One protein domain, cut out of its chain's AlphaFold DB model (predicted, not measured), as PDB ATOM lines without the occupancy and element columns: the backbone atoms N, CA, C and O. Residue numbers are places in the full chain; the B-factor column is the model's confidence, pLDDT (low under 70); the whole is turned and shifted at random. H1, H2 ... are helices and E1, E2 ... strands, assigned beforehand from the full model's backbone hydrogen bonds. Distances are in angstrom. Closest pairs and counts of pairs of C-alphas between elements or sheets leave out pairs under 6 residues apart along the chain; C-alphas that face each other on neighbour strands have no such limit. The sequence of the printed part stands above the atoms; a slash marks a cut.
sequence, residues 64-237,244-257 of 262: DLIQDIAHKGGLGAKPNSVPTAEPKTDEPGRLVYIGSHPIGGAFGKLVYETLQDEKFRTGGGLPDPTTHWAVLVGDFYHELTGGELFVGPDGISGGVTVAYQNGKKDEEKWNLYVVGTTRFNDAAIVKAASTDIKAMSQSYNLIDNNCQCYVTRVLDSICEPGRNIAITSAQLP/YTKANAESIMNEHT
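What this domain is: This is residues 64 to 237 and 244 to 257 of the 262 residues of an uncharacterized protein of Serendipita vermifera MAFF 305830 (UniProt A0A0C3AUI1). A strongly twisted sheet of five strands is covered on one face by H3 and H4, which cross steeply; H1 and H2 meet to one side, H1 only grazing the sheet, while H5 is apart from the strands and the other helices. The turn of the long hairpin of E3 and E4, residues 152 to 157, sticks out. The printed part has 188 residues, with five named helices and five named strands in the order H1 E1 H2 E2 E3 E4 E5 H3 H4 H5. The sheet runs E4 E3 E2 E1 E5, all antiparallel, and the class is mixed, helices and strands. The whole is compact, with a radius of gyration of the C-alphas of 16.7 A and spans of 51 by 42 by 29 A.

How they stand to each other: H1, residues 64 to 72, touches H2, residues 105 to 115, at a steep tilt of 47 degrees, opposite ways; their closest C-alphas are those of Asp 68 and Ala 106, 5.9 A apart. H1 only grazes the sheet with its residues 66 to 70, and H2 is not on it. E1, residues 94 to 101, is antiparallel to E2, residues 132 to 137, with N 99 and O 134 2.9 A apart, within hydrogen-bond range. E2, E3, residues 140 to 151, and E4, residues 158 to 168, form a meander, each strand the antiparallel neighbour of the one before, in two hairpins. N 142 and O 135 are 2.8 A apart, and N 147 and O 161 2.7 A, both within hydrogen-bond range. E5, residues 175 to 182, bends by 63 degrees at residue 179 and is the antiparallel neighbour of E1, with N 98 and O 177 within hydrogen-bond range at 2.9 A. H3, residues 186 to 198, and H4, residues 211 to 222, are on one face of the sheet, making two layers, helices over a sheet. H3 has a height of 7.4 A over the sheet and H4 one of 6.3 A. They touch at a steep tilt of 52 degrees, opposite ways, closest at the C-alphas of Ala 193 and Val 218, 5.6 A. H5, residues 246 to 256, is not on the sheet. Every O i to N i+4 pair is within hydrogen-bond range in H1, H2, H4 and H5, and 8 of 9 are in H3.

Where its parts are: H1 begins at C-alpha 64, (-55.787, 36.345, -35.148). E3 spans 33.1 A, E4 31.7 A, E1 22.0 A and H3 18.4 A. H5 ends at C-alpha 256, (-21.140, 38.546, -19.885).

The domain as a whole: The C-alphas farthest apart, those of Pro 92 and Asp 154, are 53.2 A apart. Residues 238 to 243 are not printed, leaving 11.4 A between C-alphas 237 and 244. The links H1 to E1, H2 to E2 and H3 to H4 are long. Mean pLDDT of the printed part is 72.9; 79 residues are under 70, among them 64 to 78, 103 to 130 and 244 to 257.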
ATOM      1  N   ASP A  64     -55.793  37.166 -36.375       37.19
ATOM      2  CA  ASP A  64     -55.787  36.345 -35.148       37.19
ATOM      3  C   ASP A  64     -54.818  36.904 -34.089       37.19
ATOM      4  O   ASP A  64     -55.126  36.914 -32.898       37.19
ATOM      5  N   LEU A  65     -53.684  37.460 -34.531       40.16
ATOM      6  CA  LEU A  65     -52.745  38.215 -33.692       40.16
ATOM      7  C   LEU A  65     -53.379  39.532 -33.207       40.16
ATOM      8  O   LEU A  65     -53.293  39.877 -32.029       40.16
ATOM      9  N   ILE A  66     -54.070  40.231 -34.113       40.56
ATOM     10  CA  ILE A  66     -54.798  41.475 -33.835       40.56
ATOM     11  C   ILE A  66     -55.953  41.236 -32.854       40.56
ATOM     12  O   ILE A  66     -56.154  42.028 -31.932       40.56
ATOM     13  N   GLN A  67     -56.712  40.147 -33.013       37.09
ATOM     14  CA  GLN A  67     -57.837  39.850 -32.131       37.09
ATOM     15  C   GLN A  67     -57.409  39.427 -30.730       37.09
ATOM     16  O   GLN A  67     -58.147  39.714 -29.794       37.09
ATOM     17  N   ASP A  68     -56.258  38.789 -30.549       42.69
ATOM     18  CA  ASP A  68     -55.808  38.347 -29.226       42.69
ATOM     19  C   ASP A  68     -55.247  39.505 -28.382       42.69
ATOM     20  O   ASP A  68     -55.575  39.617 -27.196       42.69
ATOM     21  N   ILE A  69     -54.536  40.448 -29.021       40.69
ATOM     22  CA  ILE A  69     -54.166  41.743 -28.422       40.69
ATOM     23  C   ILE A  69     -55.435  42.529 -28.035       40.69
ATOM     24  O   ILE A  69     -55.500  43.118 -26.956       40.69
ATOM     25  N   ALA A  70     -56.476  42.493 -28.873       36.28
ATOM     26  CA  ALA A  70     -57.723  43.218 -28.630       36.28
ATOM     27  C   ALA A  70     -58.654  42.569 -27.587       36.28
ATOM     28  O   ALA A  70     -59.304  43.289 -26.830       36.28
ATOM     29  N   HIS A  71     -58.741  41.235 -27.517       35.50
ATOM     30  CA  HIS A  71     -59.798  40.551 -26.756       35.50
ATOM     31  C   HIS A  71     -59.386  40.019 -25.379       35.50
ATOM     32  O   HIS A  71     -60.279  39.665 -24.607       35.50
ATOM     33  N   LYS A  72     -58.094  39.945 -25.023       38.75
ATOM     34  CA  LYS A  72     -57.686  39.341 -23.733       38.75
ATOM     35  C   LYS A  72     -56.732  40.152 -22.857       38.75
ATOM     36  O   LYS A  72     -56.417  39.703 -21.758       38.75
ATOM     37  N   GLY A  73     -56.342  41.362 -23.259       39.34
ATOM     38  CA  GLY A  73     -55.336  42.121 -22.513       39.34
ATOM     39  C   GLY A  73     -55.412  43.636 -22.620       39.34
ATOM     40  O   GLY A  73     -54.367  44.253 -22.531       39.34
ATOM     41  N   GLY A  74     -56.602  44.225 -22.781       41.47
ATOM     42  CA  GLY A  74     -56.819  45.669 -22.628       41.47
ATOM     43  C   GLY A  74     -55.870  46.541 -23.453       41.47
ATOM     44  O   GLY A  74     -54.912  47.083 -22.913       41.47
ATOM     45  N   LEU A  75     -56.177  46.712 -24.740       44.56
ATOM     46  CA  LEU A  75     -55.630  47.820 -25.526       44.56
ATOM     47  C   LEU A  75     -55.876  49.137 -24.767       44.56
ATOM     48  O   LEU A  75     -57.021  49.457 -24.433       44.56
ATOM     49  N   GLY A  76     -54.803  49.879 -24.490       47.59
ATOM     50  CA  GLY A  76     -54.844  51.176 -23.808       47.59
ATOM     51  C   GLY A  76     -54.242  51.171 -22.399       47.59
ATOM     52  O   GLY A  76     -54.412  50.241 -21.614       47.59
ATOM     53  N   ALA A  77     -53.533  52.253 -22.065       57.69
ATOM     54  CA  ALA A  77     -52.946  52.437 -20.743       57.69
ATOM     55  C   ALA A  77     -54.037  52.424 -19.659       57.69
ATOM     56  O   ALA A  77     -54.953  53.251 -19.666       57.69
ATOM     57  N   LYS A  78     -53.934  51.498 -18.700       69.69
ATOM     58  CA  LYS A  78     -54.770  51.535 -17.494       69.69
ATOM     59  C   LYS A  78     -54.456  52.778 -16.651       69.69
ATOM     60  O   LYS A  78     -53.336  53.293 -16.715       69.69
ATOM     61  N   PRO A  79     -55.409  53.247 -15.820       81.62
ATOM     62  CA  PRO A  79     -55.143  54.319 -14.872       81.62
ATOM     63  C   PRO A  79     -53.923  54.010 -14.001       81.62
ATOM     64  O   PRO A  79     -53.728  52.874 -13.560       81.62
ATOM     65  N   ASN A  80     -53.125  55.043 -13.737       88.50
ATOM     66  CA  ASN A  80     -51.975  54.952 -12.849       88.50
ATOM     67  C   ASN A  80     -52.414  54.430 -11.469       88.50
ATOM     68  O   ASN A  80     -53.228  55.058 -10.795       88.50
ATOM     69  N   SER A  81     -51.871  53.285 -11.063       92.50
ATOM     70  CA  SER A  81     -52.174  52.624  -9.790       92.50
ATOM     71  C   SER A  81     -51.291  53.114  -8.641       92.50
ATOM     72  O   SER A  81     -51.616  52.877  -7.479       92.50
ATOM     73  N   VAL A  82     -50.190  53.797  -8.958       94.12
ATOM     74  CA  VAL A  82     -49.294  54.408  -7.972       94.12
ATOM     75  C   VAL A  82     -49.945  55.661  -7.368       94.12
ATOM     76  O   VAL A  82     -50.350  56.550  -8.122       94.12
ATOM     77  N   PRO A  83     -50.028  55.789  -6.030       92.56
ATOM     78  CA  PRO A  83     -50.535  56.991  -5.379       92.56
ATOM     79  C   PRO A  83     -49.785  58.254  -5.811       92.56
ATOM     80  O   PRO A  83     -48.562  58.255  -5.958       92.56
ATOM     81  N   THR A  84     -50.514  59.354  -5.987       93.00
ATOM     82  CA  THR A  84     -49.898  60.649  -6.288       93.00
ATOM     83  C   THR A  84     -49.034  61.107  -5.114       93.00
ATOM     84  O   THR A  84     -49.518  61.240  -3.993       93.00
ATOM     85  N   ALA A  85     -47.763  61.379  -5.393       95.00
ATOM     86  CA  ALA A  85     -46.796  61.920  -4.447       95.00
ATOM     87  C   ALA A  85     -45.749  62.759  -5.196       95.00
ATOM     88  O   ALA A  85     -45.668  62.720  -6.427       95.00
ATOM     89  N   GLU A  86     -44.937  63.512  -4.459       97.44
ATOM     90  CA  GLU A  86     -43.787  64.212  -5.030       97.44
ATOM     91  C   GLU A  86     -42.694  63.203  -5.441       97.44
ATOM     92  O   GLU A  86     -42.334  62.347  -4.628       97.44
ATOM     93  N   PRO A  87     -42.151  63.271  -6.672       97.62
ATOM     94  CA  PRO A  87     -41.028  62.432  -7.088       97.62
ATOM     95  C   PRO A  87     -39.767  62.702  -6.259       97.62
ATOM     96  O   PRO A  87     -39.270  63.826  -6.250       97.62
ATOM     97  N   LYS A  88     -39.212  61.664  -5.627       98.06
ATOM     98  CA  LYS A  88     -37.957  61.722  -4.858       98.06
ATOM     99  C   LYS A  88     -36.992  60.621  -5.282       98.06
ATOM    100  O   LYS A  88     -37.435  59.520  -5.605       98.06
ATOM    101  N   THR A  89     -35.694  60.918  -5.278       97.88
ATOM    102  CA  THR A  89     -34.624  60.028  -5.781       97.88
ATOM    103  C   THR A  89     -33.561  59.690  -4.734       97.88
ATOM    104  O   THR A  89     -32.543  59.084  -5.058       97.88
ATOM    105  N   ASP A  90     -33.768  60.100  -3.488       97.19
ATOM    106  CA  ASP A  90     -32.830  60.010  -2.370       97.19
ATOM    107  C   ASP A  90     -33.412  59.267  -1.153       97.19
ATOM    108  O   ASP A  90     -32.843  59.315  -0.061       97.19
ATOM    109  N   GLU A  91     -34.491  58.507  -1.343       96.31
ATOM    110  CA  GLU A  91     -35.133  57.688  -0.310       96.31
ATOM    111  C   GLU A  91     -34.240  56.514   0.149       96.31
ATOM    112  O   GLU A  91     -33.221  56.210  -0.483       96.31
ATOM    113  N   PRO A  92     -34.588  55.823   1.253       96.19
ATOM    114  CA  PRO A  92     -33.940  54.566   1.621       96.19
ATOM    115  C   PRO A  92     -33.934  53.550   0.469       96.19
ATOM    116  O   PRO A  92     -34.884  53.472  -0.307       96.19
ATOM    117  N   GLY A  93     -32.863  52.757   0.375       94.12
ATOM    118  CA  GLY A  93     -32.686  51.775  -0.696       94.12
ATOM    119  C   GLY A  93     -33.777  50.699  -0.700       94.12
ATOM    120  O   GLY A  93     -34.095  50.115   0.337       94.12
ATOM    121  N   ARG A  94     -34.331  50.423  -1.880       95.50
ATOM    122  CA  ARG A  94     -35.410  49.455  -2.125       95.50
ATOM    123  C   ARG A  94     -34.956  48.439  -3.158       95.50
ATOM    124  O   ARG A  94     -34.272  48.809  -4.110       95.50
ATOM    125  N   LEU A  95     -35.338  47.175  -2.987       93.56
ATOM    126  CA  LEU A  95     -35.021  46.139  -3.969       93.56
ATOM    127  C   LEU A  95     -35.784  46.376  -5.272       93.56
ATOM    128  O   LEU A  95     -36.976  46.689  -5.264       93.56
ATOM    129  N   VAL A  96     -35.073  46.183  -6.377       93.62
ATOM    130  CA  VAL A  96     -35.610  46.221  -7.733       93.62
ATOM    131  C   VAL A  96     -35.575  44.816  -8.308       93.62
ATOM    132  O   VAL A  96     -34.539  44.142  -8.279       93.62
ATOM    133  N   TYR A  97     -36.706  44.395  -8.862       92.12
ATOM    134  CA  TYR A  97     -36.861  43.100  -9.502       92.12
ATOM    135  C   TYR A  97     -37.201  43.265 -10.979       92.12
ATOM    136  O   TYR A  97     -37.919  44.193 -11.358       92.12
ATOM    137  N   ILE A  98     -36.764  42.307 -11.794       92.25
ATOM    138  CA  ILE A  98     -37.494  41.979 -13.018       92.25
ATOM    139  C   ILE A  98     -38.515  40.906 -12.662       92.25
ATOM    140  O   ILE A  98     -38.164  39.870 -12.093       92.25
ATOM    141  N   GLY A  99     -39.774  41.158 -12.991       89.69
ATOM    142  CA  GLY A  99     -40.817  40.144 -12.995       89.69
ATOM    143  C   GLY A  99     -40.953  39.571 -14.387       89.69
ATOM    144  O   GLY A  99     -40.986  40.320 -15.360       89.69
ATOM    145  N   SER A 100     -41.057  38.253 -14.469       86.38
ATOM    146  CA  SER A 100     -41.275  37.525 -15.711       86.38
ATOM    147  C   SER A 100     -42.474  36.592 -15.580       86.38
ATOM    148  O   SER A 100     -42.628  35.886 -14.577       86.38
ATOM    149  N   HIS A 101     -43.327  36.577 -16.600       78.69
ATOM    150  CA  HIS A 101     -44.393  35.588 -16.717       78.69
ATOM    151  C   HIS A 101     -44.620  35.167 -18.175       78.69
ATOM    152  O   HIS A 101     -44.363  35.952 -19.095       78.69
ATOM    153  N   PRO A 102     -45.141  33.947 -18.416       71.50
ATOM    154  CA  PRO A 102     -45.523  33.517 -19.755       71.50
ATOM    155  C   PRO A 102     -46.526  34.485 -20.385       71.50
ATOM    156  O   PRO A 102     -47.418  35.009 -19.713       71.50
ATOM    157  N   ILE A 103     -46.387  34.719 -21.684       64.88
ATOM    158  CA  ILE A 103     -47.365  35.483 -22.453       64.88
ATOM    159  C   ILE A 103     -48.600  34.585 -22.635       64.88
ATOM    160  O   ILE A 103     -48.476  33.457 -23.101       64.88
ATOM    161  N   GLY A 104     -49.783  35.036 -22.214       51.97
ATOM    162  CA  GLY A 104     -51.035  34.295 -22.420       51.97
ATOM    163  C   GLY A 104     -51.617  34.499 -23.827       51.97
ATOM    164  O   GLY A 104     -51.237  35.435 -24.523       51.97
ATOM    165  N   GLY A 105     -52.576  33.657 -24.232       48.84
ATOM    166  CA  GLY A 105     -53.361  33.852 -25.466       48.84
ATOM    167  C   GLY A 105     -52.733  33.289 -26.750       48.84
ATOM    168  O   GLY A 105     -51.737  32.571 -26.708       48.84
ATOM    169  N   ALA A 106     -53.349  33.568 -27.900       40.28
ATOM    170  CA  ALA A 106     -52.833  33.238 -29.230       40.28
ATOM    171  C   ALA A 106     -51.480  33.905 -29.540       40.28
ATOM    172  O   ALA A 106     -50.678  33.310 -30.252       40.28
ATOM    173  N   PHE A 107     -51.180  35.079 -28.973       47.69
ATOM    174  CA  PHE A 107     -49.852  35.693 -29.055       47.69
ATOM    175  C   PHE A 107     -48.823  34.899 -28.242       47.69
ATOM    176  O   PHE A 107     -47.747  34.595 -28.744       47.69
ATOM    177  N   GLY A 108     -49.200  34.452 -27.042       47.44
ATOM    178  CA  GLY A 108     -48.427  33.482 -26.269       47.44
ATOM    179  C   GLY A 108     -48.207  32.166 -27.009       47.44
ATOM    180  O   GLY A 108     -47.100  31.648 -27.012       47.44
ATOM    181  N   LYS A 109     -49.234  31.662 -27.701       44.75
ATOM    182  CA  LYS A 109     -49.165  30.455 -28.534       44.75
ATOM    183  C   LYS A 109     -48.282  30.652 -29.766       44.75
ATOM    184  O   LYS A 109     -47.515  29.757 -30.063       44.75
ATOM    185  N   LEU A 110     -48.329  31.804 -30.437       45.91
ATOM    186  CA  LEU A 110     -47.457  32.128 -31.569       45.91
ATOM    187  C   LEU A 110     -45.998  32.268 -31.124       45.91
ATOM    188  O   LEU A 110     -45.118  31.709 -31.768       45.91
ATOM    189  N   VAL A 111     -45.743  32.964 -30.012       50.28
ATOM    190  CA  VAL A 111     -44.415  33.053 -29.385       50.28
ATOM    191  C   VAL A 111     -43.938  31.655 -28.983       50.28
ATOM    192  O   VAL A 111     -42.839  31.267 -29.344       50.28
ATOM    193  N   TYR A 112     -44.782  30.841 -28.354       47.41
ATOM    194  CA  TYR A 112     -44.472  29.459 -27.976       47.41
ATOM    195  C   TYR A 112     -44.214  28.535 -29.180       47.41
ATOM    196  O   TYR A 112     -43.252  27.775 -29.187       47.41
ATOM    197  N   GLU A 113     -45.035  28.612 -30.228       48.12
ATOM    198  CA  GLU A 113     -44.914  27.809 -31.455       48.12
ATOM    199  C   GLU A 113     -43.723  28.243 -32.316       48.12
ATOM    200  O   GLU A 113     -43.119  27.404 -32.983       48.12
ATOM    201  N   THR A 114     -43.360  29.527 -32.267       44.12
ATOM    202  CA  THR A 114     -42.161  30.076 -32.918       44.12
ATOM    203  C   THR A 114     -40.891  29.769 -32.123       44.12
ATOM    204  O   THR A 114     -39.820  29.771 -32.711       44.12
ATOM    205  N   LEU A 115     -40.990  29.488 -30.815       43.53
ATOM    206  CA  LEU A 115     -39.846  29.347 -29.899       43.53
ATOM    207  C   LEU A 115     -39.714  27.963 -29.232       43.53
ATOM    208  O   LEU A 115     -38.922  27.836 -28.305       43.53
ATOM    209  N   GLN A 116     -40.452  26.944 -29.701       37.31
ATOM    210  CA  GLN A 116     -40.408  25.527 -29.277       37.31
ATOM    211  C   GLN A 116     -39.119  25.070 -28.556       37.31
ATOM    212  O   GLN A 116     -38.193  24.570 -29.186       37.31
ATOM    213  N   ASP A 117     -39.119  25.101 -27.224       39.31
ATOM    214  CA  ASP A 117     -38.571  24.012 -26.407       39.31
ATOM    215  C   ASP A 117     -39.189  24.059 -24.995       39.31
ATOM    216  O   ASP A 117     -39.132  25.068 -24.294       39.31
ATOM    217  N   GLU A 118     -39.767  22.943 -24.548       34.28
ATOM    218  CA  GLU A 118     -40.436  22.777 -23.245       34.28
ATOM    219  C   GLU A 118     -39.459  22.652 -22.055       34.28
ATOM    220  O   GLU A 118     -39.845  22.292 -20.941       34.28
ATOM    221  N   LYS A 119     -38.170  22.954 -22.243       36.16
ATOM    222  CA  LYS A 119     -37.117  22.726 -21.235       36.16
ATOM    223  C   LYS A 119     -36.617  23.973 -20.510       36.16
ATOM    224  O   LYS A 119     -35.530  23.954 -19.926       36.16
ATOM    225  N   PHE A 120     -37.421  25.030 -20.450       35.75
ATOM    226  CA  PHE A 120     -37.031  26.279 -19.801       35.75
ATOM    227  C   PHE A 120     -37.712  26.527 -18.465       35.75
ATOM    228  O   PHE A 120     -38.720  27.212 -18.324       35.75
ATOM    229  N   ARG A 121     -37.073  25.984 -17.431       36.25
ATOM    230  CA  ARG A 121     -37.132  26.529 -16.073       36.25
ATOM    231  C   ARG A 121     -35.696  26.778 -15.619       36.25
ATOM    232  O   ARG A 121     -35.046  25.913 -15.022       36.25
ATOM    233  N   THR A 122     -35.157  27.946 -15.954       36.34
ATOM    234  CA  THR A 122     -33.895  28.437 -15.392       36.34
ATOM    235  C   THR A 122     -34.147  28.879 -13.954       36.34
ATOM    236  O   THR A 122     -34.685  29.945 -13.669       36.34
ATOM    237  N   GLY A 123     -33.778  28.006 -13.018       32.38
ATOM    238  CA  GLY A 123     -33.491  28.423 -11.655       32.38
ATOM    239  C   GLY A 123     -32.162  29.176 -11.626       32.38
ATOM    240  O   GLY A 123     -31.189  28.683 -12.185       32.38
ATOM    241  N   GLY A 124     -32.154  30.330 -10.953       42.06
ATOM    242  CA  GLY A 124     -30.954  31.026 -10.480       42.06
ATOM    243  C   GLY A 124     -30.210  31.854 -11.525       42.06
ATOM    244  O   GLY A 124     -29.197  31.415 -12.049       42.06
ATOM    245  N   GLY A 125     -30.664  33.085 -11.762       55.34
ATOM    246  CA  GLY A 125     -29.850  34.085 -12.449       55.34
ATOM    247  C   GLY A 125     -30.664  35.268 -12.941       55.34
ATOM    248  O   GLY A 125     -30.714  36.291 -12.270       55.34
ATOM    249  N   LEU A 126     -31.311  35.119 -14.097       59.19
ATOM    250  CA  LEU A 126     -32.039  36.181 -14.795       59.19
ATOM    251  C   LEU A 126     -33.234  35.619 -15.592       59.19
ATOM    252  O   LEU A 126     -33.292  34.406 -15.820       59.19
ATOM    253  N   PRO A 127     -34.208  36.476 -15.951       67.12
ATOM    254  CA  PRO A 127     -35.452  36.058 -16.595       67.12
ATOM    255  C   PRO A 127     -35.249  35.547 -18.025       67.12
ATOM    256  O   PRO A 127     -34.332  35.955 -18.732       67.12
ATOM    257  N   ASP A 128     -36.144  34.654 -18.446       66.06
ATOM    258  CA  ASP A 128     -36.171  34.077 -19.790       66.06
ATOM    259  C   ASP A 128     -36.562  35.147 -20.838       66.06
ATOM    260  O   ASP A 128     -37.641  35.745 -20.708       66.06
ATOM    261  N   PRO A 129     -35.745  35.395 -21.883       63.16
ATOM    262  CA  PRO A 129     -36.021  36.385 -22.927       63.16
ATOM    263  C   PRO A 129     -37.149  35.975 -23.892       63.16
ATOM    264  O   PRO A 129     -37.390  36.656 -24.885       63.16
ATOM    265  N   THR A 130     -37.867  34.884 -23.635       63.22
ATOM    266  CA  THR A 130     -39.092  34.501 -24.360       63.22
ATOM    267  C   THR A 130     -40.377  34.902 -23.623       63.22
ATOM    268  O   THR A 130     -41.483  34.738 -24.135       63.22
ATOM    269  N   THR A 131     -40.247  35.460 -22.416       72.94
ATOM    270  CA  THR A 131     -41.375  35.824 -21.545       72.94
ATOM    271  C   THR A 131     -41.652  37.325 -21.535       72.94
ATOM    272  O   THR A 131     -40.831  38.136 -21.969       72.94
ATOM    273  N   HIS A 132     -42.821  37.711 -21.013       84.56
ATOM    274  CA  HIS A 132     -43.130  39.116 -20.760       84.56
ATOM    275  C   HIS A 132     -42.394  39.605 -19.519       84.56
ATOM    276  O   HIS A 132     -42.415  38.917 -18.496       84.56
ATOM    277  N   TRP A 133     -41.767  40.780 -19.604       90.81
ATOM    278  CA  TRP A 133     -41.017  41.376 -18.500       90.81
ATOM    279  C   TRP A 133     -41.663  42.671 -18.002       90.81
ATOM    280  O   TRP A 133     -42.182  43.473 -18.779       90.81
ATOM    281  N   ALA A 134     -41.536  42.905 -16.698       93.81
ATOM    282  CA  ALA A 134     -41.869  44.162 -16.037       93.81
ATOM    283  C   ALA A 134     -40.811  44.518 -14.982       93.81
ATOM    284  O   ALA A 134     -40.141  43.636 -14.440       93.81
ATOM    285  N   VAL A 135     -40.685  45.804 -14.654       96.31
ATOM    286  CA  VAL A 135     -39.917  46.272 -13.490       96.31
ATOM    287  C   VAL A 135     -40.829  46.263 -12.271       96.31
ATOM    288  O   VAL A 135     -41.927  46.808 -12.336       96.31
ATOM    289  N   LEU A 136     -40.386  45.684 -11.155       95.50
ATOM    290  CA  LEU A 136     -41.131  45.699  -9.896       95.50
ATOM    291  C   LEU A 136     -40.298  46.316  -8.778       95.50
ATOM    292  O   LEU A 136     -39.150  45.919  -8.558       95.50
ATOM    293  N   VAL A 137     -40.902  47.256  -8.053       95.94
ATOM    294  CA  VAL A 137     -40.324  47.904  -6.870       95.94
ATOM    295  C   VAL A 137     -41.431  48.113  -5.845       95.94
ATOM    296  O   VAL A 137     -42.476  48.681  -6.161       95.94
ATOM    297  N   GLY A 138     -41.204  47.649  -4.614       93.12
ATOM    298  CA  GLY A 138     -42.232  47.677  -3.573       93.12
ATOM    299  C   GLY A 138     -43.507  46.954  -4.020       93.12
ATOM    300  O   GLY A 138     -43.451  45.802  -4.457       93.12
ATOM    301  N   ASP A 139     -44.634  47.660  -3.948       93.75
ATOM    302  CA  ASP A 139     -45.969  47.116  -4.218       93.75
ATOM    303  C   ASP A 139     -46.422  47.274  -5.677       93.75
ATOM    304  O   ASP A 139     -47.565  46.939  -5.998       93.75
ATOM    305  N   PHE A 140     -45.576  47.795  -6.570       96.00
ATOM    306  CA  PHE A 140     -45.976  48.148  -7.933       96.00
ATOM    307  C   PHE A 140     -45.120  47.474  -9.002       96.00
ATOM    308  O   PHE A 140     -43.925  47.230  -8.819       96.00
ATOM    309  N   TYR A 141     -45.752  47.197 -10.143       95.31
ATOM    310  CA  TYR A 141     -45.081  46.824 -11.382       95.31
ATOM    311  C   TYR A 141     -45.197  47.947 -12.417       95.31
ATOM    312  O   TYR A 141     -46.187  48.680 -12.440       95.31
ATOM    313  N   HIS A 142     -44.212  48.032 -13.304       96.31
ATOM    314  CA  HIS A 142     -44.119  48.969 -14.419       96.31
ATOM    315  C   HIS A 142     -43.782  48.178 -15.683       96.31
ATOM    316  O   HIS A 142     -42.751  47.505 -15.744       96.31
ATOM    317  N   GLU A 143     -44.656  48.226 -16.681       93.06
ATOM    318  CA  GLU A 143     -44.539  47.421 -17.892       93.06
ATOM    319  C   GLU A 143     -44.837  48.232 -19.151       93.06
ATOM    320  O   GLU A 143     -45.521  49.262 -19.128       93.06
ATOM    321  N   LEU A 144     -44.335  47.715 -20.266       90.44
ATOM    322  CA  LEU A 144     -44.783  48.103 -21.590       90.44
ATOM    323  C   LEU A 144     -45.939  47.187 -21.984       90.44
ATOM    324  O   LEU A 144     -45.827  45.967 -21.891       90.44
ATOM    325  N   THR A 145     -47.024  47.778 -22.470       81.19
ATOM    326  CA  THR A 145     -48.135  47.076 -23.115       81.19
ATOM    327  C   THR A 145     -48.279  47.520 -24.570       81.19
ATOM    328  O   THR A 145     -47.721  48.542 -24.984       81.19
ATOM    329  N   GLY A 146     -49.038  46.752 -25.350       68.25
ATOM    330  CA  GLY A 146     -49.533  47.206 -26.642       68.25
ATOM    331  C   GLY A 146     -50.521  48.358 -26.451       68.25
ATOM    332  O   GLY A 146     -51.480  48.252 -25.685       68.25
ATOM    333  N   GLY A 147     -50.249  49.472 -27.118       67.56
ATOM    334  CA  GLY A 147     -51.074  50.669 -27.159       67.56
ATOM    335  C   GLY A 147     -52.183  50.545 -28.195       67.56
ATOM    336  O   GLY A 147     -53.067  49.710 -28.071       67.56
ATOM    337  N   GLU A 148     -52.156  51.398 -29.208       67.19
ATOM    338  CA  GLU A 148     -53.153  51.458 -30.273       67.19
ATOM    339  C   GLU A 148     -52.719  50.623 -31.479       67.19
ATOM    340  O   GLU A 148     -51.545  50.605 -31.856       67.19
ATOM    341  N   LEU A 149     -53.683  49.953 -32.110       68.81
ATOM    342  CA  LEU A 149     -53.489  49.375 -33.434       68.81
ATOM    343  C   LEU A 149     -53.634  50.485 -34.474       68.81
ATOM    344  O   LEU A 149     -54.668  51.152 -34.524       68.81
ATOM    345  N   PHE A 150     -52.641  50.637 -35.343       64.81
ATOM    346  CA  PHE A 150     -52.752  51.477 -36.528       64.81
ATOM    347  C   PHE A 150     -52.711  50.615 -37.786       64.81
ATOM    348  O   PHE A 150     -52.018  49.600 -37.843       64.81
ATOM    349  N   VAL A 151     -53.462  51.038 -38.798       66.94
ATOM    350  CA  VAL A 151     -53.455  50.453 -40.140       66.94
ATOM    351  C   VAL A 151     -52.988  51.545 -41.088       66.94
ATOM    352  O   VAL A 151     -53.477  52.675 -41.031       66.94
ATOM    353  N   GLY A 152     -51.996  51.230 -41.908       65.25
ATOM    354  CA  GLY A 152     -51.458  52.147 -42.888       65.25
ATOM    355  C   GLY A 152     -52.431  52.400 -44.041       65.25
ATOM    356  O   GLY A 152     -53.441  51.710 -44.205       65.25
ATOM    357  N   PRO A 153     -52.140  53.419 -44.862       60.59
ATOM    358  CA  PRO A 153     -53.032  53.868 -45.929       60.59
ATOM    359  C   PRO A 153     -53.234  52.834 -47.047       60.59
ATOM    360  O   PRO A 153     -54.177  52.958 -47.823       60.59
ATOM    361  N   ASP A 154     -52.375  51.816 -47.129       63.09
ATOM    362  CA  ASP A 154     -52.487  50.691 -48.060       63.09
ATOM    363  C   ASP A 154     -53.468  49.600 -47.586       63.09
ATOM    364  O   ASP A 154     -53.743  48.657 -48.327       63.09
ATOM    365  N   GLY A 155     -54.005  49.710 -46.365       49.81
ATOM    366  CA  GLY A 155     -54.933  48.739 -45.780       49.81
ATOM    367  C   GLY A 155     -54.307  47.377 -45.455       49.81
ATOM    368  O   GLY A 155     -55.037  46.452 -45.099       49.81
ATOM    369  N   ILE A 156     -52.984  47.245 -45.589       49.72
ATOM    370  CA  ILE A 156     -52.231  45.995 -45.401       49.72
ATOM    371  C   ILE A 156     -51.138  46.199 -44.353       49.72
ATOM    372  O   ILE A 156     -50.980  45.367 -43.459       49.72
ATOM    373  N   SER A 157     -50.405  47.309 -44.431       53.38
ATOM    374  CA  SER A 157     -49.451  47.688 -43.399       53.38
ATOM    375  C   SER A 157     -50.182  48.075 -42.115       53.38
ATOM    376  O   SER A 157     -51.303  48.580 -42.125       53.38
ATOM    377  N   GLY A 158     -49.563  47.811 -40.974       62.66
ATOM    378  CA  GLY A 158     -50.136  48.123 -39.677       62.66
ATOM    379  C   GLY A 158     -49.222  47.672 -38.555       62.66
ATOM    380  O   GLY A 158     -48.266  46.926 -38.772       62.66
ATOM    381  N   GLY A 159     -49.503  48.144 -37.353       71.69
ATOM    382  CA  GLY A 159     -48.676  47.854 -36.196       71.69
ATOM    383  C   GLY A 159     -49.364  48.223 -34.899       71.69
ATOM    384  O   GLY A 159     -50.458  48.782 -34.879       71.69
ATOM    385  N   VAL A 160     -48.699  47.887 -33.803       72.69
ATOM    386  CA  VAL A 160     -49.163  48.183 -32.449       72.69
ATOM    387  C   VAL A 160     -48.228  49.223 -31.867       72.69
ATOM    388  O   VAL A 160     -47.007  49.069 -31.963       72.69
ATOM    389  N   THR A 161     -48.769  50.287 -31.283       78.00
ATOM    390  CA  THR A 161     -47.926  51.265 -30.600       78.00
ATOM    391  C   THR A 161     -47.465  50.754 -29.242       78.00
ATOM    392  O   THR A 161     -48.034  49.814 -28.691       78.00
ATOM    393  N   VAL A 162     -46.405  51.332 -28.687       83.69
ATOM    394  CA  VAL A 162     -45.997  51.030 -27.306       83.69
ATOM    395  C   VAL A 162     -46.762  51.925 -26.334       83.69
ATOM    396  O   VAL A 162     -46.990  53.102 -26.611       83.69
ATOM    397  N   ALA A 163     -47.144  51.394 -25.176       85.25
ATOM    398  CA  ALA A 163     -47.790  52.167 -24.121       85.25
ATOM    399  C   ALA A 163     -47.260  51.777 -22.741       85.25
ATOM    400  O   ALA A 163     -46.939  50.619 -22.483       85.25
ATOM    401  N   TYR A 164     -47.174  52.758 -21.842       90.94
ATOM    402  CA  TYR A 164     -46.783  52.519 -20.455       90.94
ATOM    403  C   TYR A 164     -47.992  52.125 -19.620       90.94
ATOM    404  O   TYR A 164     -49.043  52.764 -19.690       90.94
ATOM    405  N   GLN A 165     -47.803  51.115 -18.778       90.31
ATOM    406  CA  GLN A 165     -48.767  50.693 -17.780       90.31
ATOM    407  C   GLN A 165     -48.070  50.415 -16.445       90.31
ATOM    408  O   GLN A 165     -46.928  49.962 -16.390       90.31
ATOM    409  N   ASN A 166     -48.787  50.658 -15.350       94.00
ATOM    410  CA  ASN A 166     -48.409  50.169 -14.031       94.00
ATOM    411  C   ASN A 166     -49.618  49.596 -13.294       94.00
ATOM    412  O   ASN A 166     -50.769  49.866 -13.647       94.00
ATOM    413  N   GLY A 167     -49.343  48.807 -12.266       91.38
ATOM    414  CA  GLY A 167     -50.361  48.194 -11.428       91.38
ATOM    415  C   GLY A 167     -49.786  47.729 -10.103       91.38
ATOM    416  O   GLY A 167     -48.576  47.784  -9.883       91.38
ATOM    417  N   LYS A 168     -50.661  47.267  -9.210       90.94
ATOM    418  CA  LYS A 168     -50.223  46.607  -7.979       90.94
ATOM    419  C   LYS A 168     -49.626  45.243  -8.301       90.94
ATOM    420  O   LYS A 168     -50.148  44.518  -9.147       90.94
ATOM    421  N   LYS A 169     -48.539  44.903  -7.620       83.31
ATOM    422  CA  LYS A 169     -47.911  43.589  -7.682       83.31
ATOM    423  C   LYS A 169     -48.901  42.539  -7.179       83.31
ATOM    424  O   LYS A 169     -49.415  42.640  -6.071       83.31
ATOM    425  N   ASP A 170     -49.129  41.536  -8.012       79.38
ATOM    426  CA  ASP A 170     -49.757  40.275  -7.630       79.38
ATOM    427  C   ASP A 170     -48.651  39.219  -7.626       79.38
ATOM    428  O   ASP A 170     -48.129  38.867  -8.684       79.38
ATOM    429  N   GLU A 171     -48.208  38.800  -6.442       60.47
ATOM    430  CA  GLU A 171     -47.014  37.958  -6.309       60.47
ATOM    431  C   GLU A 171     -47.173  36.586  -6.970       60.47
ATOM    432  O   GLU A 171     -46.182  36.020  -7.424       60.47
ATOM    433  N   GLU A 172     -48.402  36.082  -7.108       63.12
ATOM    434  CA  GLU A 172     -48.673  34.783  -7.733       63.12
ATOM    435  C   GLU A 172     -48.506  34.822  -9.259       63.12
ATOM    436  O   GLU A 172     -48.323  33.787  -9.902       63.12
ATOM    437  N   LYS A 173     -48.523  36.022  -9.852       73.94
ATOM    438  CA  LYS A 173     -48.413  36.220 -11.299       73.94
ATOM    439  C   LYS A 173     -46.967  36.203 -11.804       73.94
ATOM    440  O   LYS A 173     -46.751  35.936 -12.984       73.94
ATOM    441  N   TRP A 174     -45.979  36.511 -10.961       80.88
ATOM    442  CA  TRP A 174     -44.624  36.841 -11.416       80.88
ATOM    443  C   TRP A 174     -43.555  35.888 -10.884       80.88
ATOM    444  O   TRP A 174     -43.437  35.667  -9.681       80.88
ATOM    445  N   ASN A 175     -42.666  35.438 -11.768       82.56
ATOM    446  CA  ASN A 175     -41.348  34.951 -11.369       82.56
ATOM    447  C   ASN A 175     -40.434  36.161 -11.156       82.56
ATOM    448  O   ASN A 175     -40.278  36.975 -12.067       82.56
ATOM    449  N   LEU A 176     -39.850  36.300  -9.967       83.12
ATOM    450  CA  LEU A 176     -39.101  37.495  -9.576       83.12
ATOM    451  C   LEU A 176     -37.594  37.247  -9.575       83.12
ATOM    452  O   LEU A 176     -37.108  36.291  -8.973       83.12
ATOM    453  N   TYR A 177     -36.855  38.172 -10.181       84.25
ATOM    454  CA  TYR A 177     -35.400  38.149 -10.277       84.25
ATOM    455  C   TYR A 177     -34.848  39.442  -9.690       84.25
ATOM    456  O   TYR A 177     -35.157  40.519 -10.190       84.25
ATOM    457  N   VAL A 178     -34.052  39.352  -8.622       84.62
ATOM    458  CA  VAL A 178     -33.419  40.533  -8.011       84.62
ATOM    459  C   VAL A 178     -32.363  41.084  -8.964       84.62
ATOM    460  O   VAL A 178     -31.448  40.368  -9.372       84.62
ATOM    461  N   VAL A 179     -32.469  42.371  -9.290       85.06
ATOM    462  CA  VAL A 179     -31.556  43.028 -10.233       85.06
ATOM    463  C   VAL A 179     -30.692  44.093  -9.575       85.06
ATOM    464  O   VAL A 179     -29.548  44.270  -9.982       85.06
ATOM    465  N   GLY A 180     -31.181  44.768  -8.541       88.56
ATOM    466  CA  GLY A 180     -30.393  45.776  -7.841       88.56
ATOM    467  C   GLY A 180     -31.203  46.517  -6.793       88.56
ATOM    468  O   GLY A 180     -32.211  46.007  -6.294       88.56
ATOM    469  N   THR A 181     -30.759  47.728  -6.479       94.75
ATOM    470  CA  THR A 181     -31.423  48.636  -5.545       94.75
ATOM    471  C   THR A 181     -31.740  49.968  -6.209       94.75
ATOM    472  O   THR A 181     -31.097  50.372  -7.174       94.75
ATOM    473  N   THR A 182     -32.753  50.658  -5.694       97.94
ATOM    474  CA  THR A 182     -33.102  52.028  -6.078       97.94
ATOM    475  C   THR A 182     -33.405  52.867  -4.847       97.94
ATOM    476  O   THR A 182     -33.925  52.364  -3.851       97.94
ATOM    477  N   ARG A 183     -33.128  54.166  -4.941       98.19
ATOM    478  CA  ARG A 183     -33.524  55.192  -3.965       98.19
ATOM    479  C   ARG A 183     -34.686  56.056  -4.460       98.19
ATOM    480  O   ARG A 183     -35.029  57.065  -3.853       98.19
ATOM    481  N   PHE A 184     -35.276  55.699  -5.597       98.38
ATOM    482  CA  PHE A 184     -36.423  56.407  -6.150       98.38
ATOM    483  C   PHE A 184     -37.662  55.983  -5.382       98.38
ATOM    484  O   PHE A 184     -37.792  54.793  -5.111       98.38
ATOM    485  N   ASN A 185     -38.576  56.904  -5.069       98.19
ATOM    486  CA  ASN A 185     -39.929  56.560  -4.621       98.19
ATOM    487  C   ASN A 185     -40.838  56.197  -5.806       98.19
ATOM    488  O   ASN A 185     -40.459  56.346  -6.966       98.19
ATOM    489  N   ASP A 186     -42.057  55.731  -5.533       98.12
ATOM    490  CA  ASP A 186     -42.945  55.227  -6.592       98.12
ATOM    491  C   ASP A 186     -43.322  56.315  -7.607       98.12
ATOM    492  O   ASP A 186     -43.337  56.063  -8.809       98.12
ATOM    493  N   ALA A 187     -43.529  57.557  -7.156       97.69
ATOM    494  CA  ALA A 187     -43.787  58.690  -8.045       97.69
ATOM    495  C   ALA A 187     -42.593  59.001  -8.969       97.69
ATOM    496  O   ALA A 187     -42.782  59.305 -10.152       97.69
ATOM    497  N   ALA A 188     -41.359  58.894  -8.466       98.31
ATOM    498  CA  ALA A 188     -40.152  59.041  -9.274       98.31
ATOM    499  C   ALA A 188     -39.983  57.897 -10.275       98.31
ATOM    500  O   ALA A 188     -39.615  58.161 -11.419       98.31
ATOM    501  N   ILE A 189     -40.320  56.660  -9.898       98.31
ATOM    502  CA  ILE A 189     -40.298  55.523 -10.826       98.31
ATOM    503  C   ILE A 189     -41.340  55.715 -11.928       98.31
ATOM    504  O   ILE A 189     -40.990  55.578 -13.095       98.31
ATOM    505  N   VAL A 190     -42.576  56.118 -11.609       97.44
ATOM    506  CA  VAL A 190     -43.601  56.433 -12.626       97.44
ATOM    507  C   VAL A 190     -43.093  57.489 -13.604       97.44
ATOM    508  O   VAL A 190     -43.261  57.335 -14.815       97.44
ATOM    509  N   LYS A 191     -42.463  58.556 -13.098       97.38
ATOM    510  CA  LYS A 191     -41.910  59.630 -13.930       97.38
ATOM    511  C   LYS A 191     -40.790  59.121 -14.842       97.38
ATOM    512  O   LYS A 191     -40.820  59.430 -16.033       97.38
ATOM    513  N   ALA A 192     -39.840  58.353 -14.310       97.75
ATOM    514  CA  ALA A 192     -38.749  57.754 -15.081       97.75
ATOM    515  C   ALA A 192     -39.291  56.796 -16.153       97.75
ATOM    516  O   ALA A 192     -39.111  57.039 -17.341       97.75
ATOM    517  N   ALA A 193     -40.098  55.818 -15.744       97.00
ATOM    518  CA  ALA A 193     -40.758  54.841 -16.606       97.00
ATOM    519  C   ALA A 193     -41.566  55.482 -17.748       97.00
ATOM    520  O   ALA A 193     -41.484  55.053 -18.900       97.00
ATOM    521  N   SER A 194     -42.325  56.540 -17.443       94.69
ATOM    522  CA  SER A 194     -43.103  57.286 -18.440       94.69
ATOM    523  C   SER A 194     -42.222  58.100 -19.387       94.69
ATOM    524  O   SER A 194     -42.612  58.355 -20.522       94.69
ATOM    525  N   THR A 195     -41.062  58.563 -18.921       96.12
ATOM    526  CA  THR A 195     -40.093  59.294 -19.747       96.12
ATOM    527  C   THR A 195     -39.384  58.334 -20.695       96.12
ATOM    528  O   THR A 195     -39.286  58.612 -21.888       96.12
ATOM    529  N   ASP A 196     -38.978  57.168 -20.193       95.38
ATOM    530  CA  ASP A 196     -38.242  56.174 -20.968       95.38
ATOM    531  C   ASP A 196     -39.057  55.616 -22.124       95.38
ATOM    532  O   ASP A 196     -38.525  55.525 -23.231       95.38
ATOM    533  N   ILE A 197     -40.346  55.320 -21.914       91.12
ATOM    534  CA  ILE A 197     -41.199  54.822 -23.000       91.12
ATOM    535  C   ILE A 197     -41.470  55.881 -24.074       91.12
ATOM    536  O   ILE A 197     -41.590  55.553 -25.251       91.12
ATOM    537  N   LYS A 198     -41.536  57.166 -23.697       91.56
ATOM    538  CA  LYS A 198     -41.711  58.271 -24.656       91.56
ATOM    539  C   LYS A 198     -40.474  58.465 -25.526       91.56
ATOM    540  O   LYS A 198     -40.586  58.969 -26.635       91.56
ATOM    541  N   ALA A 199     -39.308  58.077 -25.014       92.19
ATOM    542  CA  ALA A 199     -38.052  58.097 -25.747       92.19
ATOM    543  C   ALA A 199     -37.821  56.830 -26.598       92.19
ATOM    544  O   ALA A 199     -36.842  56.779 -27.339       92.19
ATOM    545  N   MET A 200     -38.684  55.811 -26.498       89.31
ATOM    546  CA  MET A 200     -38.643  54.629 -27.366       89.31
ATOM    547  C   MET A 200     -39.308  54.907 -28.720       89.31
ATOM    548  O   MET A 200     -40.125  55.822 -28.858       89.31
ATOM    549  N   SER A 201     -39.001  54.070 -29.716       87.94
ATOM    550  CA  SER A 201     -39.810  54.016 -30.935       87.94
ATOM    551  C   SER A 201     -41.255  53.699 -30.560       87.94
ATOM    552  O   SER A 201     -41.516  52.798 -29.761       87.94
ATOM    553  N   GLN A 202     -42.197  54.438 -31.147       86.81
ATOM    554  CA  GLN A 202     -43.614  54.255 -30.853       86.81
ATOM    555  C   GLN A 202     -44.228  53.062 -31.591       86.81
ATOM    556  O   GLN A 202     -45.416  52.828 -31.433       86.81
ATOM    557  N   SER A 203     -43.446  52.298 -32.358       80.38
ATOM    558  CA  SER A 203     -43.883  51.064 -33.015       80.38
ATOM    559  C   SER A 203     -43.310  49.849 -32.297       80.38
ATOM    560  O   SER A 203     -42.093  49.683 -32.254       80.38
ATOM    561  N   TYR A 204     -44.168  48.981 -31.770       74.62
ATOM    562  CA  TYR A 204     -43.756  47.742 -31.116       74.62
ATOM    563  C   TYR A 204     -43.053  46.799 -32.104       74.62
ATOM    564  O   TYR A 204     -43.537  46.589 -33.217       74.62
ATOM    565  N   ASN A 205     -41.944  46.191 -31.682       74.19
ATOM    566  CA  ASN A 205     -41.252  45.139 -32.425       74.19
ATOM    567  C   ASN A 205     -40.869  44.000 -31.477       74.19
ATOM    568  O   ASN A 205     -40.284  44.240 -30.427       74.19
ATOM    569  N   LEU A 206     -41.172  42.757 -31.863       67.75
ATOM    570  CA  LEU A 206     -40.937  41.565 -31.042       67.75
ATOM    571  C   LEU A 206     -39.472  41.317 -30.687       67.75
ATOM    572  O   LEU A 206     -39.215  40.671 -29.676       67.75
ATOM    573  N   ILE A 207     -38.533  41.810 -31.488       66.69
ATOM    574  CA  ILE A 207     -37.108  41.517 -31.355       66.69
ATOM    575  C   ILE A 207     -36.379  42.679 -30.683       66.69
ATOM    576  O   ILE A 207     -35.704  42.458 -29.678       66.69
ATOM    577  N   ASP A 208     -36.520  43.896 -31.212       71.81
ATOM    578  CA  ASP A 208     -35.642  45.032 -30.892       71.81
ATOM    579  C   ASP A 208     -36.347  46.263 -30.292       71.81
ATOM    580  O   ASP A 208     -35.682  47.232 -29.922       71.81
ATOM    581  N   ASN A 209     -37.675  46.228 -30.126       81.06
ATOM    582  CA  ASN A 209     -38.441  47.281 -29.454       81.06
ATOM    583  C   ASN A 209     -39.666  46.710 -28.714       81.06
ATOM    584  O   ASN A 209     -40.816  46.964 -29.085       81.06
ATOM    585  N   ASN A 210     -39.404  45.916 -27.670       81.00
ATOM    586  CA  ASN A 210     -40.409  45.192 -26.880       81.00
ATOM    587  C   ASN A 210     -40.337  45.515 -25.369       81.00
ATOM    588  O   ASN A 210     -39.620  46.418 -24.924       81.00
ATOM    589  N   CYS A 211     -41.075  44.745 -24.561       90.19
ATOM    590  CA  CYS A 211     -41.100  44.868 -23.103       90.19
ATOM    591  C   CYS A 211     -39.732  44.684 -22.427       90.19
ATOM    592  O   CYS A 211     -39.472  45.332 -21.418       90.19
ATOM    593  N   GLN A 212     -38.824  43.888 -22.986       86.25
ATOM    594  CA  GLN A 212     -37.490  43.663 -22.424       86.25
ATOM    595  C   GLN A 212     -36.589  44.873 -22.658       86.25
ATOM    596  O   GLN A 212     -35.912  45.317 -21.734       86.25
ATOM    597  N   CYS A 213     -36.644  45.460 -23.859       87.00
ATOM    598  CA  CYS A 213     -35.969  46.722 -24.172       87.00
ATOM    599  C   CYS A 213     -36.473  47.861 -23.278       87.00
ATOM    600  O   CYS A 213     -35.696  48.688 -22.810       87.00
ATOM    601  N   TYR A 214     -37.780  47.902 -23.018       93.88
ATOM    602  CA  TYR A 214     -38.351  48.857 -22.075       93.88
ATOM    603  C   TYR A 214     -37.823  48.642 -20.651       93.88
ATOM    604  O   TYR A 214     -37.343  49.584 -20.023       93.88
ATOM    605  N   VAL A 215     -37.866  47.403 -20.154       95.06
ATOM    606  CA  VAL A 215     -37.407  47.057 -18.805       95.06
ATOM    607  C   VAL A 215     -35.943  47.435 -18.607       95.06
ATOM    608  O   VAL A 215     -35.620  48.056 -17.599       95.06
ATOM    609  N   THR A 216     -35.054  47.136 -19.558       92.25
ATOM    610  CA  THR A 216     -33.636  47.503 -19.426       92.25
ATOM    611  C   THR A 216     -33.424  49.012 -19.364       92.25
ATOM    612  O   THR A 216     -32.669  49.461 -18.504       92.25
ATOM    613  N   ARG A 217     -34.145  49.796 -20.176       94.69
ATOM    614  CA  ARG A 217     -34.093  51.269 -20.128       94.69
ATOM    615  C   ARG A 217     -34.537  51.816 -18.776       94.69
ATOM    616  O   ARG A 217     -33.834  52.634 -18.195       94.69
ATOM    617  N   VAL A 218     -35.657  51.325 -18.244       96.88
ATOM    618  CA  VAL A 218     -36.140  51.759 -16.924       96.88
ATOM    619  C   VAL A 218     -35.143  51.396 -15.828       96.88
ATOM    620  O   VAL A 218     -34.880  52.213 -14.950       96.88
ATOM    621  N   LEU A 219     -34.551  50.201 -15.882       95.44
ATOM    622  CA  LEU A 219     -33.526  49.785 -14.925       95.44
ATOM    623  C   LEU A 219     -32.281  50.678 -14.985       95.44
ATOM    624  O   LEU A 219     -31.727  50.982 -13.934       95.44
ATOM    625  N   ASP A 220     -31.859  51.122 -16.171       94.69
ATOM    626  CA  ASP A 220     -30.755  52.083 -16.316       94.69
ATOM    627  C   ASP A 220     -31.083  53.450 -15.704       94.69
ATOM    628  O   ASP A 220     -30.197  54.109 -15.162       94.69
ATOM    629  N   SER A 221     -32.353  53.857 -15.743       96.81
ATOM    630  CA  SER A 221     -32.812  55.129 -15.182       96.81
ATOM    631  C   SER A 221     -32.956  55.125 -13.659       96.81
ATOM    632  O   SER A 221     -32.753  56.166 -13.034       96.81
ATOM    633  N   ILE A 222     -33.360  54.001 -13.050       97.44
ATOM    634  CA  ILE A 222     -33.764  53.976 -11.629       97.44
ATOM    635  C   ILE A 222     -32.793  53.243 -10.704       97.44
ATOM    636  O   ILE A 222     -32.823  53.491  -9.496       97.44
ATOM    637  N   CYS A 223     -31.997  52.301 -11.210       94.31
ATOM    638  CA  CYS A 223     -31.128  51.499 -10.354       94.31
ATOM    639  C   CYS A 223     -29.853  52.252  -9.980       94.31
ATOM    640  O   CYS A 223     -29.293  53.020 -10.760       94.31
ATOM    641  N   GLU A 224     -29.347  51.958  -8.789       92.50
ATOM    642  CA  GLU A 224     -27.996  52.339  -8.402       92.50
ATOM    643  C   GLU A 224     -26.945  51.597  -9.257       92.50
ATOM    644  O   GLU A 224     -27.224  50.522  -9.811       92.50
ATOM    645  N   PRO A 225     -25.720  52.146  -9.377       87.31
ATOM    646  CA  PRO A 225     -24.631  51.477 -10.081       87.31
ATOM    647  C   PRO A 225     -24.370  50.059  -9.554       87.31
ATOM    648  O   PRO A 225     -24.457  49.804  -8.356       87.31
ATOM    649  N   GLY A 226     -23.988  49.144 -10.450       77.62
ATOM    650  CA  GLY A 226     -23.654  47.759 -10.086       77.62
ATOM    651  C   GLY A 226     -24.828  46.773 -10.121       77.62
ATOM    652  O   GLY A 226     -24.702  45.672  -9.590       77.62
ATOM    653  N   ARG A 227     -25.954  47.135 -10.752       84.06
ATOM    654  CA  ARG A 227     -27.069  46.207 -11.005       84.06
ATOM    655  C   ARG A 227     -26.649  45.009 -11.869       84.06
ATOM    656  O   ARG A 227     -25.791  45.130 -12.744       84.06
ATOM    657  N   ASN A 228     -27.340  43.882 -11.707       74.81
ATOM    658  CA  ASN A 228     -27.234  42.742 -12.617       74.81
ATOM    659  C   ASN A 228     -27.720  43.136 -14.027       74.81
ATOM    660  O   ASN A 228     -28.698  43.875 -14.178       74.81
ATOM    661  N   ILE A 229     -27.056  42.642 -15.073       77.94
ATOM    662  CA  ILE A 229     -27.401  42.947 -16.471       77.94
ATOM    663  C   ILE A 229     -28.185  41.781 -17.063       77.94
ATOM    664  O   ILE A 229     -27.630  40.704 -17.246       77.94
ATOM    665  N   ALA A 230     -29.461  42.012 -17.384       75.06
ATOM    666  CA  ALA A 230     -30.299  41.053 -18.099       75.06
ATOM    667  C   ALA A 230     -30.069  41.134 -19.612       75.06
ATOM    668  O   ALA A 230     -29.985  42.229 -20.171       75.06
ATOM    669  N   ILE A 231     -29.982  39.969 -20.255       70.62
ATOM    670  CA  ILE A 231     -29.826  39.832 -21.703       70.62
ATOM    671  C   ILE A 231     -31.215  39.816 -22.336       70.62
ATOM    672  O   ILE A 231     -32.040  38.972 -21.999       70.62
ATOM    673  N   THR A 232     -31.464  40.748 -23.246       70.31
ATOM    674  CA  THR A 232     -32.735  40.858 -23.977       70.31
ATOM    675  C   THR A 232     -32.702  40.074 -25.287       70.31
ATOM    676  O   THR A 232     -31.627  39.757 -25.801       70.31
ATOM    677  N   SER A 233     -33.873  39.840 -25.884       66.12
ATOM    678  CA  SER A 233     -34.015  39.292 -27.242       66.12
ATOM    679  C   SER A 233     -33.166  40.024 -28.291       66.12
ATOM    680  O   SER A 233     -32.621  39.390 -29.188       66.12
ATOM    681  N   ALA A 234     -33.000  41.344 -28.154       63.44
ATOM    682  CA  ALA A 234     -32.240  42.182 -29.084       63.44
ATOM    683  C   ALA A 234     -30.722  41.934 -29.045       63.44
ATOM    684  O   ALA A 234     -30.003  42.289 -29.975       63.44
ATOM    685  N   GLN A 235     -30.219  41.366 -27.949       62.88
ATOM    686  CA  GLN A 235     -28.791  41.135 -27.716       62.88
ATOM    687  C   GLN A 235     -28.373  39.697 -28.046       62.88
ATOM    688  O   GLN A 235     -27.227  39.316 -27.806       62.88
ATOM    689  N   LEU A 236     -29.290  38.898 -28.591       57.72
ATOM    690  CA  LEU A 236     -29.004  37.536 -29.014       57.72
ATOM    691  C   LEU A 236     -28.230  37.550 -30.352       57.72
ATOM    692  O   LEU A 236     -28.564  38.331 -31.249       57.72
ATOM    693  N   PRO A 237     -27.185  36.713 -30.513       44.09
ATOM    694  CA  PRO A 237     -26.407  36.640 -31.746       44.09
ATOM    695  C   PRO A 237     -27.296  36.403 -32.976       44.09
ATOM    696  O   PRO A 237     -28.086  35.464 -33.000       44.09
ATOM    697  N   TYR A 244     -32.775  28.264 -27.498       40.16
ATOM    698  CA  TYR A 244     -31.696  27.940 -26.583       40.16
ATOM    699  C   TYR A 244     -32.062  26.665 -25.826       40.16
ATOM    700  O   TYR A 244     -33.181  26.178 -25.877       40.16
ATOM    701  N   THR A 245     -31.130  26.148 -25.048       43.22
ATOM    702  CA  THR A 245     -31.456  25.302 -23.899       43.22
ATOM    703  C   THR A 245     -30.946  26.024 -22.655       43.22
ATOM    704  O   THR A 245     -30.087  26.906 -22.762       43.22
ATOM    705  N   LYS A 246     -31.432  25.657 -21.463       39.00
ATOM    706  CA  LYS A 246     -30.962  26.199 -20.172       39.00
ATOM    707  C   LYS A 246     -29.428  26.319 -20.081       39.00
ATOM    708  O   LYS A 246     -28.924  27.338 -19.622       39.00
ATOM    709  N   ALA A 247     -28.699  25.326 -20.595       40.84
ATOM    710  CA  ALA A 247     -27.236  25.294 -20.581       40.84
ATOM    711  C   ALA A 247     -26.582  26.424 -21.402       40.84
ATOM    712  O   ALA A 247     -25.559  26.976 -20.997       40.84
ATOM    713  N   ASN A 248     -27.183  26.810 -22.529       45.72
ATOM    714  CA  ASN A 248     -26.642  27.858 -23.395       45.72
ATOM    715  C   ASN A 248     -26.927  29.257 -22.835       45.72
ATOM    716  O   ASN A 248     -26.063  30.129 -22.907       45.72
ATOM    717  N   ALA A 249     -28.102  29.452 -22.222       46.09
ATOM    718  CA  ALA A 249     -28.432  30.695 -21.528       46.09
ATOM    719  C   ALA A 249     -27.475  30.936 -20.347       46.09
ATOM    720  O   ALA A 249     -26.930  32.028 -20.212       46.09
ATOM    721  N   GLU A 250     -27.197  29.904 -19.543       48.47
ATOM    722  CA  GLU A 250     -26.247  29.977 -18.426       48.47
ATOM    723  C   GLU A 250     -24.807  30.285 -18.886       48.47
ATOM    724  O   GLU A 250     -24.112  31.053 -18.224       48.47
ATOM    725  N   SER A 251     -24.355  29.761 -20.033       49.00
ATOM    726  CA  SER A 251     -23.011  30.048 -20.568       49.00
ATOM    727  C   SER A 251     -22.837  31.513 -20.979       49.00
ATOM    728  O   SER A 251     -21.898  32.163 -20.525       49.00
ATOM    729  N   ILE A 252     -23.762  32.063 -21.773       46.62
ATOM    730  CA  ILE A 252     -23.690  33.460 -22.248       46.62
ATOM    731  C   ILE A 252     -23.763  34.422 -21.057       46.62
ATOM    732  O   ILE A 252     -22.991  35.377 -20.958       46.62
ATOM    733  N   MET A 253     -24.653  34.123 -20.114       48.66
ATOM    734  CA  MET A 253     -24.784  34.834 -18.850       48.66
ATOM    735  C   MET A 253     -23.480  34.838 -18.046       48.66
ATOM    736  O   MET A 253     -23.057  35.888 -17.570       48.66
ATOM    737  N   ASN A 254     -22.808  33.695 -17.926       51.66
ATOM    738  CA  ASN A 254     -21.529  33.587 -17.221       51.66
ATOM    739  C   ASN A 254     -20.371  34.280 -17.959       51.66
ATOM    740  O   ASN A 254     -19.429  34.741 -17.315       51.66
ATOM    741  N   GLU A 255     -20.431  34.368 -19.288       49.09
ATOM    742  CA  GLU A 255     -19.450  35.084 -20.110       49.09
ATOM    743  C   GLU A 255     -19.598  36.609 -20.013       49.09
ATOM    744  O   GLU A 255     -18.594  37.320 -20.058       49.09
ATOM    745  N   HIS A 256     -20.826  37.111 -19.846       41.25
ATOM    746  CA  HIS A 256     -21.140  38.546 -19.885       41.25
ATOM    747  C   HIS A 256     -21.431  39.154 -18.503       41.25
ATOM    748  O   HIS A 256     -21.546  40.373 -18.378       41.25
ATOM    749  N   THR A 257     -21.510  38.336 -17.448       39.12
ATOM    750  CA  THR A 257     -21.545  38.827 -16.063       39.12
ATOM    751  C   THR A 257     -20.150  39.327 -15.678       39.12
ATOM    752  O   THR A 257     -19.192  38.548 -15.744       39.12
TER     753      THR A 257